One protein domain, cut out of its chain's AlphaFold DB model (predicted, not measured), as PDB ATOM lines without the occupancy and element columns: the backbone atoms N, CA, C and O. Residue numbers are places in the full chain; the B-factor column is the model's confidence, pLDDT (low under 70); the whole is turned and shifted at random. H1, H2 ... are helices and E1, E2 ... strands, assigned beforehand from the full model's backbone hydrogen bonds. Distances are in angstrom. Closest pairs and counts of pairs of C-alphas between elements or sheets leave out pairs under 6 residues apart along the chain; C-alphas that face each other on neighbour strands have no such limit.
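AT A GLANCE: This is residues 3 to 73 of the 75 residues of an uncharacterized protein of Bellilinea caldifistulae (UniProt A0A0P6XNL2). The chain makes a long, open U: a two-stranded hairpin, E1 and E2, and the stretch after it form one arm, and H1 folds back along the other, followed by the short helix H2 and a tail, residues 57 to 73, that has no named element. The arms have few contacts between them, and residues 10 to 15 and 66 to 71 stick out. The printed part has 71 residues, with two named strands and then two named helices, in the order E1, E2, H1, H2; the two strands are antiparallel and the class is mixed, with under half of the residues in named elements. The whole is extended, with a radius of gyration of the C-alphas of 19.6 A and spans of 57 by 27 by 20 A.

HOW THE PARTS SIT: E1, residues 3 to 8, and E2, residues 17 to 24, form a hairpin, antiparallel at 163 degrees. N 4 and O 22 are 2.9 A apart and N 19 and O 6 are 2.8 A apart, both within hydrogen-bond range. H1, residues 35 to 47, is apart from E1. H2, residues 50 to 56, is apart from both strands. H1 and H2 are close but not clearly touching, about perpendicular at 81 degrees; their closest C-alphas, of Gln 47 and Val 53, are 7.0 A apart. In H1 and H2 every O i to N i+4 pair is within hydrogen-bond range.

IN THESE COORDINATES: E2 is 22.0 A long and E1 16.9 A, beginning at C-alpha 3 (14.079, 24.070, -32.845). H1 is 18.4 A long, from C-alpha 35 (33.357, 12.970, -50.020). H2 is 9.9 A long and ends at C-alpha 56 (16.773, 10.528, -29.915).

THE WHOLE: The C-alphas farthest apart, of Asp 32 and Asn 70, are 58.6 A apart. The link from H1 to H2 is tight, those from E1 to E2 and from E2 to H1 are short, and none is long. Residues 66 to 67 pair with residues 70 to 71, antiparallel. The printed part has no cut; no printed residue has a pLDDT under 70.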
ATOM      1  N   ALA A   3      14.744  24.883 -33.853       95.88
ATOM      2  CA  ALA A   3      14.079  24.070 -32.845       95.88
ATOM      3  C   ALA A   3      12.620  24.503 -32.725       95.88
ATOM      4  O   ALA A   3      12.344  25.703 -32.681       95.88
ATOM      5  N   HIS A   4      11.712  23.535 -32.648       96.75
ATOM      6  CA  HIS A   4      10.278  23.769 -32.528       96.75
ATOM      7  C   HIS A   4       9.801  23.264 -31.170       96.75
ATOM      8  O   HIS A   4       9.913  22.076 -30.856       96.75
ATOM      9  N   PHE A   5       9.287  24.185 -30.362       96.88
ATOM     10  CA  PHE A   5       8.773  23.908 -29.028       96.88
ATOM     11  C   PHE A   5       7.334  24.380 -28.925       96.88
ATOM     12  O   PHE A   5       6.957  25.396 -29.514       96.88
ATOM     13  N   ARG A   6       6.554  23.660 -28.130       96.81
ATOM     14  CA  ARG A   6       5.172  24.005 -27.829       96.81
ATOM     15  C   ARG A   6       4.934  23.853 -26.341       96.81
ATOM     16  O   ARG A   6       5.422  22.918 -25.710       96.81
ATOM     17  N   GLU A   7       4.164  24.781 -25.804       96.88
ATOM     18  CA  GLU A   7       3.713  24.775 -24.422       96.88
ATOM     19  C   GLU A   7       2.192  24.712 -24.409       96.88
ATOM     20  O   GLU A   7       1.520  25.358 -25.216       96.88
ATOM     21  N   GLU A   8       1.650  23.931 -23.487       97.19
ATOM     22  CA  GLU A   8       0.215  23.819 -23.261       97.19
ATOM     23  C   GLU A   8      -0.082  23.945 -21.766       97.19
ATOM     24  O   GLU A   8       0.778  23.681 -20.926       97.19
ATOM     25  N   GLY A   9      -1.304  24.355 -21.425       95.88
ATOM     26  CA  GLY A   9      -1.738  24.491 -20.034       95.88
ATOM     27  C   GLY A   9      -1.311  25.804 -19.365       95.88
ATOM     28  O   GLY A   9      -1.164  26.844 -20.004       95.88
ATOM     29  N   SER A  10      -1.223  25.786 -18.038       94.94
ATOM     30  CA  SER A  10      -0.943  26.932 -17.181       94.94
ATOM     31  C   SER A  10      -0.184  26.506 -15.932       94.94
ATOM     32  O   SER A  10      -0.603  25.623 -15.183       94.94
ATOM     33  N   VAL A  11       0.898  27.226 -15.638       93.31
ATOM     34  CA  VAL A  11       1.688  27.003 -14.419       93.31
ATOM     35  C   VAL A  11       0.827  27.188 -13.166       93.31
ATOM     36  O   VAL A  11       0.912  26.389 -12.242       93.31
ATOM     37  N   LEU A  12      -0.051  28.198 -13.148       94.56
ATOM     38  CA  LEU A  12      -0.905  28.491 -11.990       94.56
ATOM     39  C   LEU A  12      -1.980  27.427 -11.748       94.56
ATOM     40  O   LEU A  12      -2.406  27.249 -10.611       94.56
ATOM     41  N   ARG A  13      -2.430  26.733 -12.800       94.94
ATOM     42  CA  ARG A  13      -3.387  25.624 -12.669       94.94
ATOM     43  C   ARG A  13      -2.710  24.276 -12.421       94.94
ATOM     44  O   ARG A  13      -3.407  23.324 -12.094       94.94
ATOM     45  N   GLY A  14      -1.387  24.194 -12.573       93.88
ATOM     46  CA  GLY A  14      -0.627  22.955 -12.406       93.88
ATOM     47  C   GLY A  14      -0.740  21.979 -13.582       93.88
ATOM     48  O   GLY A  14      -0.339  20.831 -13.441       93.88
ATOM     49  N   ASP A  15      -1.265  22.414 -14.731       94.81
ATOM     50  CA  ASP A  15      -1.449  21.592 -15.939       94.81
ATOM     51  C   ASP A  15      -0.470  21.967 -17.068       94.81
ATOM     52  O   ASP A  15      -0.657  21.556 -18.211       94.81
ATOM     53  N   ALA A  16       0.564  22.763 -16.769       96.19
ATOM     54  CA  ALA A  16       1.558  23.164 -17.759       96.19
ATOM     55  C   ALA A  16       2.404  21.977 -18.235       96.19
ATOM     56  O   ALA A  16       3.015  21.269 -17.433       96.19
ATOM     57  N   MET A  17       2.502  21.820 -19.552       96.31
ATOM     58  CA  MET A  17       3.349  20.827 -20.203       96.31
ATOM     59  C   MET A  17       4.153  21.469 -21.328       96.31
ATOM     60  O   MET A  17       3.642  22.298 -22.079       96.31
ATOM     61  N   ALA A  18       5.412  21.056 -21.450       95.31
ATOM     62  CA  ALA A  18       6.291  21.449 -22.541       95.31
ATOM     63  C   ALA A  18       6.536  20.257 -23.467       95.31
ATOM     64  O   ALA A  18       6.713  19.124 -23.013       95.31
ATOM     65  N   PHE A  19       6.592  20.538 -24.761       94.62
ATOM     66  CA  PHE A  19       6.855  19.571 -25.812       94.62
ATOM     67  C   PHE A  19       8.004  20.066 -26.684       94.62
ATOM     68  O   PHE A  19       8.101  21.251 -27.014       94.62
ATOM     69  N   CYS A  20       8.874  19.139 -27.070       93.44
ATOM     70  CA  CYS A  20       9.827  19.352 -28.144       93.44
ATOM     71  C   CYS A  20       9.278  18.657 -29.387       93.44
ATOM     72  O   CYS A  20       9.294  17.431 -29.468       93.44
ATOM     73  N   ASP A  21       8.753  19.449 -30.319       94.94
ATOM     74  CA  ASP A  21       8.082  18.931 -31.511       94.94
ATOM     75  C   ASP A  21       9.099  18.558 -32.607       94.94
ATOM     76  O   ASP A  21       8.828  17.689 -33.436       94.94
ATOM     77  N   GLY A  22      10.295  19.158 -32.601       94.31
ATOM     78  CA  GLY A  22      11.383  18.726 -33.477       94.31
ATOM     79  C   GLY A  22      12.582  19.668 -33.547       94.31
ATOM     80  O   GLY A  22      12.550  20.804 -33.072       94.31
ATOM     81  N   PHE A  23      13.641  19.178 -34.193       95.00
ATOM     82  CA  PHE A  23      14.840  19.940 -34.533       95.00
ATOM     83  C   PHE A  23      15.220  19.726 -35.996       95.00
ATOM     84  O   PHE A  23      15.187  18.608 -36.507       95.00
ATOM     85  N   GLU A  24      15.672  20.797 -36.636       95.25
ATOM     86  CA  GLU A  24      16.230  20.793 -37.983       95.25
ATOM     87  C   GLU A  24      17.682  21.273 -37.922       95.25
ATOM     88  O   GLU A  24      17.989  22.354 -37.402       95.25
ATOM     89  N   VAL A  25      18.602  20.463 -38.445       94.19
ATOM     90  CA  VAL A  25      20.040  20.751 -38.442       94.19
ATOM     91  C   VAL A  25      20.553  20.709 -39.874       94.19
ATOM     92  O   VAL A  25      20.545  19.661 -40.514       94.19
ATOM     93  N   GLU A  26      21.029  21.852 -40.356       96.06
ATOM     94  CA  GLU A  26      21.750  21.976 -41.619       96.06
ATOM     95  C   GLU A  26      23.250  22.097 -41.325       96.06
ATOM     96  O   GLU A  26      23.654  22.871 -40.453       96.06
ATOM     97  N   ILE A  27      24.066  21.316 -42.037       95.06
ATOM     98  CA  ILE A  27      25.528  21.324 -41.928       95.06
ATOM     99  C   ILE A  27      26.091  21.631 -43.314       95.06
ATOM    100  O   ILE A  27      25.916  20.842 -44.242       95.06
ATOM    101  N   GLN A  28      26.781  22.762 -43.436       96.75
ATOM    102  CA  GLN A  28      27.492  23.167 -44.646       96.75
ATOM    103  C   GLN A  28      28.996  23.047 -44.392       96.75
ATOM    104  O   GLN A  28      29.492  23.516 -43.369       96.75
ATOM    105  N   ILE A  29      29.705  22.360 -45.288       96.81
ATOM    106  CA  ILE A  29      31.142  22.095 -45.172       96.81
ATOM    107  C   ILE A  29      31.784  22.419 -46.514       96.81
ATOM    108  O   ILE A  29      31.422  21.829 -47.531       96.81
ATOM    109  N   GLU A  30      32.760  23.315 -46.491       98.00
ATOM    110  CA  GLU A  30      33.668  23.571 -47.606       98.00
ATOM    111  C   GLU A  30      34.987  22.851 -47.319       98.00
ATOM    112  O   GLU A  30      35.587  23.035 -46.259       98.00
ATOM    113  N   SER A  31      35.408  21.964 -48.220       97.56
ATOM    114  CA  SER A  31      36.620  21.164 -48.046       97.56
ATOM    115  C   SER A  31      37.089  20.583 -49.378       97.56
ATOM    116  O   SER A  31      36.263  20.203 -50.207       97.56
ATOM    117  N   ASP A  32      38.406  20.456 -49.535       98.25
ATOM    118  CA  ASP A  32      39.040  19.752 -50.657       98.25
ATOM    119  C   ASP A  32      39.190  18.235 -50.399       98.25
ATOM    120  O   ASP A  32      39.681  17.493 -51.251       98.25
ATOM    121  N   GLU A  33      38.781  17.756 -49.218       98.56
ATOM    122  CA  GLU A  33      38.850  16.342 -48.841       98.56
ATOM    123  C   GLU A  33      37.841  15.476 -49.623       98.56
ATOM    124  O   GLU A  33      36.760  15.940 -50.005       98.56
ATOM    125  N   PRO A  34      38.114  14.168 -49.807       98.56
ATOM    126  CA  PRO A  34      37.174  13.263 -50.457       98.56
ATOM    127  C   PRO A  34      35.811  13.197 -49.751       98.56
ATOM    128  O   PRO A  34      35.720  13.131 -48.522       98.56
ATOM    129  N   LEU A  35      34.732  13.072 -50.535       97.56
ATOM    130  CA  LEU A  35      33.357  12.970 -50.020       97.56
ATOM    131  C   LEU A  35      33.178  11.854 -48.979       97.56
ATOM    132  O   LEU A  35      32.394  12.000 -48.042       97.56
ATOM    133  N   SER A  36      33.876  10.727 -49.132       98.06
ATOM    134  CA  SER A  36      33.832   9.622 -48.168       98.06
ATOM    135  C   SER A  36      34.340  10.037 -46.789       98.06
ATOM    136  O   SER A  36      33.742   9.654 -45.786       98.06
ATOM    137  N   THR A  37      35.393  10.855 -46.743       98.50
ATOM    138  CA  THR A  37      35.977  11.383 -45.506       98.50
ATOM    139  C   THR A  37      34.999  12.329 -44.818       98.50
ATOM    140  O   THR A  37      34.708  12.162 -43.636       98.50
ATOM    141  N   ILE A  38      34.408  13.265 -45.568       98.50
ATOM    142  CA  ILE A  38      33.427  14.214 -45.021       98.50
ATOM    143  C   ILE A  38      32.155  13.501 -44.550       98.50
ATOM    144  O   ILE A  38      31.620  13.815 -43.488       98.50
ATOM    145  N   ARG A  39      31.686  12.489 -45.288       98.00
ATOM    146  CA  ARG A  39      30.534  11.673 -44.879       98.00
ATOM    147  C   ARG A  39      30.789  10.973 -43.548       98.00
ATOM    148  O   ARG A  39      29.908  10.966 -42.689       98.00
ATOM    149  N   GLU A  40      31.971  10.390 -43.389       98.25
ATOM    150  CA  GLU A  40      32.347   9.702 -42.158       98.25
ATOM    151  C   GLU A  40      32.474  10.678 -40.986       98.25
ATOM    152  O   GLU A  40      31.950  10.411 -39.904       98.25
ATOM    153  N   LEU A  41      33.064  11.853 -41.221       97.81
ATOM    154  CA  LEU A  41      33.132  12.928 -40.234       97.81
ATOM    155  C   LEU A  41      31.738  13.334 -39.744       97.81
ATOM    156  O   LEU A  41      31.499  13.352 -38.539       97.81
ATOM    157  N   VAL A  42      30.805  13.624 -40.656       97.56
ATOM    158  CA  VAL A  42      29.436  14.026 -40.291       97.56
ATOM    159  C   VAL A  42      28.734  12.918 -39.504       97.56
ATOM    160  O   VAL A  42      28.070  13.196 -38.504       97.56
ATOM    161  N   ARG A  43      28.907  11.655 -39.912       96.56
ATOM    162  CA  ARG A  43      28.339  10.499 -39.208       96.56
ATOM    163  C   ARG A  43      28.858  10.409 -37.770       96.56
ATOM    164  O   ARG A  43      28.057  10.275 -36.847       96.56
ATOM    165  N   LEU A  44      30.175  10.494 -37.582       97.19
ATOM    166  CA  LEU A  44      30.812  10.431 -36.266       97.19
ATOM    167  C   LEU A  44      30.434  11.631 -35.392       97.19
ATOM    168  O   LEU A  44      30.089  11.451 -34.227       97.19
ATOM    169  N   ALA A  45      30.432  12.840 -35.956       96.00
ATOM    170  CA  ALA A  45      30.081  14.059 -35.233       96.00
ATOM    171  C   ALA A  45      28.655  13.991 -34.662       96.00
ATOM    172  O   ALA A  45      28.448  14.324 -33.495       96.00
ATOM    173  N   ARG A  46      27.686  13.494 -35.444       94.25
ATOM    174  CA  ARG A  46      26.301  13.305 -34.983       94.25
ATOM    175  C   ARG A  46      26.171  12.225 -33.912       94.25
ATOM    176  O   ARG A  46      25.506  12.448 -32.908       94.25
ATOM    177  N   GLN A  47      26.857  11.090 -34.065       93.69
ATOM    178  CA  GLN A  47      26.859  10.026 -33.046       93.69
ATOM    179  C   GLN A  47      27.443  10.479 -31.701       93.69
ATOM    180  O   GLN A  47      27.039   9.977 -30.656       93.69
ATOM    181  N   MET A  48      28.381  11.423 -31.732       93.06
ATOM    182  CA  MET A  48      29.017  11.979 -30.538       93.06
ATOM    183  C   MET A  48      28.310  13.228 -29.998       93.06
ATOM    184  O   MET A  48      28.685  13.734 -28.939       93.06
ATOM    185  N   CYS A  49      27.287  13.740 -30.688       94.88
ATOM    186  CA  CYS A  49      26.533  14.896 -30.228       94.88
ATOM    187  C   CYS A  49      25.617  14.486 -29.068       94.88
ATOM    188  O   CYS A  49      24.531  13.949 -29.275       94.88
ATOM    189  N   PHE A  50      26.045  14.761 -27.832       93.31
ATOM    190  CA  PHE A  50      25.306  14.377 -26.625       93.31
ATOM    191  C   PHE A  50      23.854  14.859 -26.618       93.31
ATOM    192  O   PHE A  50      22.976  14.126 -26.176       93.31
ATOM    193  N   THR A  51      23.585  16.062 -27.133       91.44
ATOM    194  CA  THR A  51      22.220  16.591 -27.240       91.44
ATOM    195  C   THR A  51      21.376  15.763 -28.202       91.44
ATOM    196  O   THR A  51      20.267  15.380 -27.854       91.44
ATOM    197  N   GLU A  52      21.897  15.433 -29.385       92.69
ATOM    198  CA  GLU A  52      21.181  14.599 -30.356       92.69
ATOM    199  C   GLU A  52      20.936  13.189 -29.800       92.69
ATOM    200  O   GLU A  52      19.829  12.664 -29.907       92.69
ATOM    201  N   VAL A  53      21.930  12.606 -29.122       91.75
ATOM    202  CA  VAL A  53      21.799  11.315 -28.430       91.75
ATOM    203  C   VAL A  53      20.731  11.379 -27.334       91.75
ATOM    204  O   VAL A  53      19.899  10.480 -27.256       91.75
ATOM    205  N   ALA A  54      20.711  12.428 -26.510       92.31
ATOM    206  CA  ALA A  54      19.722  12.591 -25.447       92.31
ATOM    207  C   ALA A  54      18.298  12.827 -25.977       92.31
ATOM    208  O   ALA A  54      17.344  12.408 -25.332       92.31
ATOM    209  N   LEU A  55      18.154  13.479 -27.136       90.06
ATOM    210  CA  LEU A  55      16.859  13.740 -27.779       90.06
ATOM    211  C   LEU A  55      16.303  12.518 -28.520       90.06
ATOM    212  O   LEU A  55      15.092  12.333 -28.579       90.06
ATOM    213  N   THR A  56      17.174  11.703 -29.117       89.19
ATOM    214  CA  THR A  56      16.773  10.528 -29.915       89.19
ATOM    215  C   THR A  56      16.590   9.267 -29.082       89.19
ATOM    216  O   THR A  56      15.855   8.367 -29.484       89.19
ATOM    217  N   ASN A  57      17.242   9.189 -27.923       82.38
ATOM    218  CA  ASN A  57      17.156   8.047 -27.026       82.38
ATOM    219  C   ASN A  57      16.362   8.414 -25.772       82.38
ATOM    220  O   ASN A  57      16.489   9.519 -25.253       82.38
ATOM    221  N   ASN A  58      15.623   7.452 -25.216       80.94
ATOM    222  CA  ASN A  58      14.951   7.593 -23.920       80.94
ATOM    223  C   ASN A  58      15.973   7.549 -22.769       80.94
ATOM    224  O   ASN A  58      16.024   6.593 -21.994       80.94
ATOM    225  N   THR A  59      16.829   8.566 -22.689       89.44
ATOM    226  CA  THR A  59      17.858   8.679 -21.655       89.44
ATOM    227  C   THR A  59      17.173   8.959 -20.312       89.44
ATOM    228  O   THR A  59      16.458   9.956 -20.206       89.44
ATOM    229  N   PRO A  60      17.349   8.110 -19.283       91.12
ATOM    230  CA  PRO A  60      16.678   8.300 -18.004       91.12
ATOM    231  C   PRO A  60      17.168   9.579 -17.321       91.12
ATOM    232  O   PRO A  60      18.371   9.813 -17.200       91.12
ATOM    233  N   ILE A  61      16.225  10.393 -16.842       90.19
ATOM    234  CA  ILE A  61      16.510  11.627 -16.108       90.19
ATOM    235  C   ILE A  61      16.138  11.414 -14.642       90.19
ATOM    236  O   ILE A  61      14.971  11.211 -14.310       90.19
ATOM    237  N   THR A  62      17.128  11.514 -13.755       92.25
ATOM    238  CA  THR A  62      16.903  11.538 -12.306       92.25
ATOM    239  C   THR A  62      16.885  12.980 -11.836       92.25
ATOM    240  O   THR A  62      17.883  13.688 -11.971       92.25
ATOM    241  N   VAL A  63      15.772  13.418 -11.250       92.12
ATOM    242  CA  VAL A  63      15.660  14.772 -10.703       92.12
ATOM    243  C   VAL A  63      15.529  14.713  -9.192       92.12
ATOM    244  O   VAL A  63      14.662  14.028  -8.662       92.12
ATOM    245  N   THR A  64      16.377  15.474  -8.506       93.88
ATOM    246  CA  THR A  64      16.257  15.726  -7.069       93.88
ATOM    247  C   THR A  64      15.980  17.205  -6.856       93.88
ATOM    248  O   THR A  64      16.536  18.055  -7.550       93.88
ATOM    249  N   ALA A  65      15.096  17.515  -5.917       94.06
ATOM    250  CA  ALA A  65      14.746  18.883  -5.577       94.06
ATOM    251  C   ALA A  65      14.894  19.092  -4.069       94.06
ATOM    252  O   ALA A  65      14.760  18.157  -3.277       94.06
ATOM    253  N   LYS A  66      15.198  20.329  -3.675       96.00
ATOM    254  CA  LYS A  66      15.233  20.749  -2.274       96.00
ATOM    255  C   LYS A  66      14.526  22.084  -2.118       96.00
ATOM    256  O   LYS A  66      14.740  22.983  -2.928       96.00
ATOM    257  N   LEU A  67      13.759  22.228  -1.046       95.44
ATOM    258  CA  LEU A  67      13.164  23.488  -0.622       95.44
ATOM    259  C   LEU A  67      13.752  23.870   0.737       95.44
ATOM    260  O   LEU A  67      13.614  23.136   1.714       95.44
ATOM    261  N   ASN A  68      14.446  25.011   0.792       96.12
ATOM    262  CA  ASN A  68      15.111  25.505   2.005       96.12
ATOM    263  C   ASN A  68      16.025  24.455   2.667       96.12
ATOM    264  O   ASN A  68      16.015  24.274   3.881       96.12
ATOM    265  N   GLY A  69      16.792  23.725   1.852       92.75
ATOM    266  CA  GLY A  69      17.740  22.703   2.314       92.75
ATOM    267  C   GLY A  69      17.134  21.324   2.595       92.75
ATOM    268  O   GLY A  69      17.888  20.353   2.659       92.75
ATOM    269  N   ASN A  70      15.808  21.204   2.672       94.75
ATOM    270  CA  ASN A  70      15.116  19.932   2.885       94.75
ATOM    271  C   ASN A  70      14.755  19.281   1.543       94.75
ATOM    272  O   ASN A  70      14.432  20.019   0.610       94.75
ATOM    273  N   PRO A  71      14.800  17.940   1.412       94.31
ATOM    274  CA  PRO A  71      14.295  17.251   0.228       94.31
ATOM    275  C   PRO A  71      12.868  17.696  -0.095       94.31
ATOM    276  O   PRO A  71      12.007  17.718   0.779       94.31
ATOM    277  N   LEU A  72      12.647  18.088  -1.346       92.56
ATOM    278  CA  LEU A  72      11.321  18.357  -1.878       92.56
ATOM    279  C   LEU A  72      10.877  17.084  -2.594       92.56
ATOM    280  O   LEU A  72      11.366  16.787  -3.688       92.56
ATOM    281  N   GLU A  73      10.025  16.308  -1.929       81.56
ATOM    282  CA  GLU A  73       9.412  15.121  -2.522       81.56
ATOM    283  C   GLU A  73       8.524  15.543  -3.699       81.56
ATOM    284  O   GLU A  73       7.929  16.623  -3.698       81.56
TER     285      GLU A  73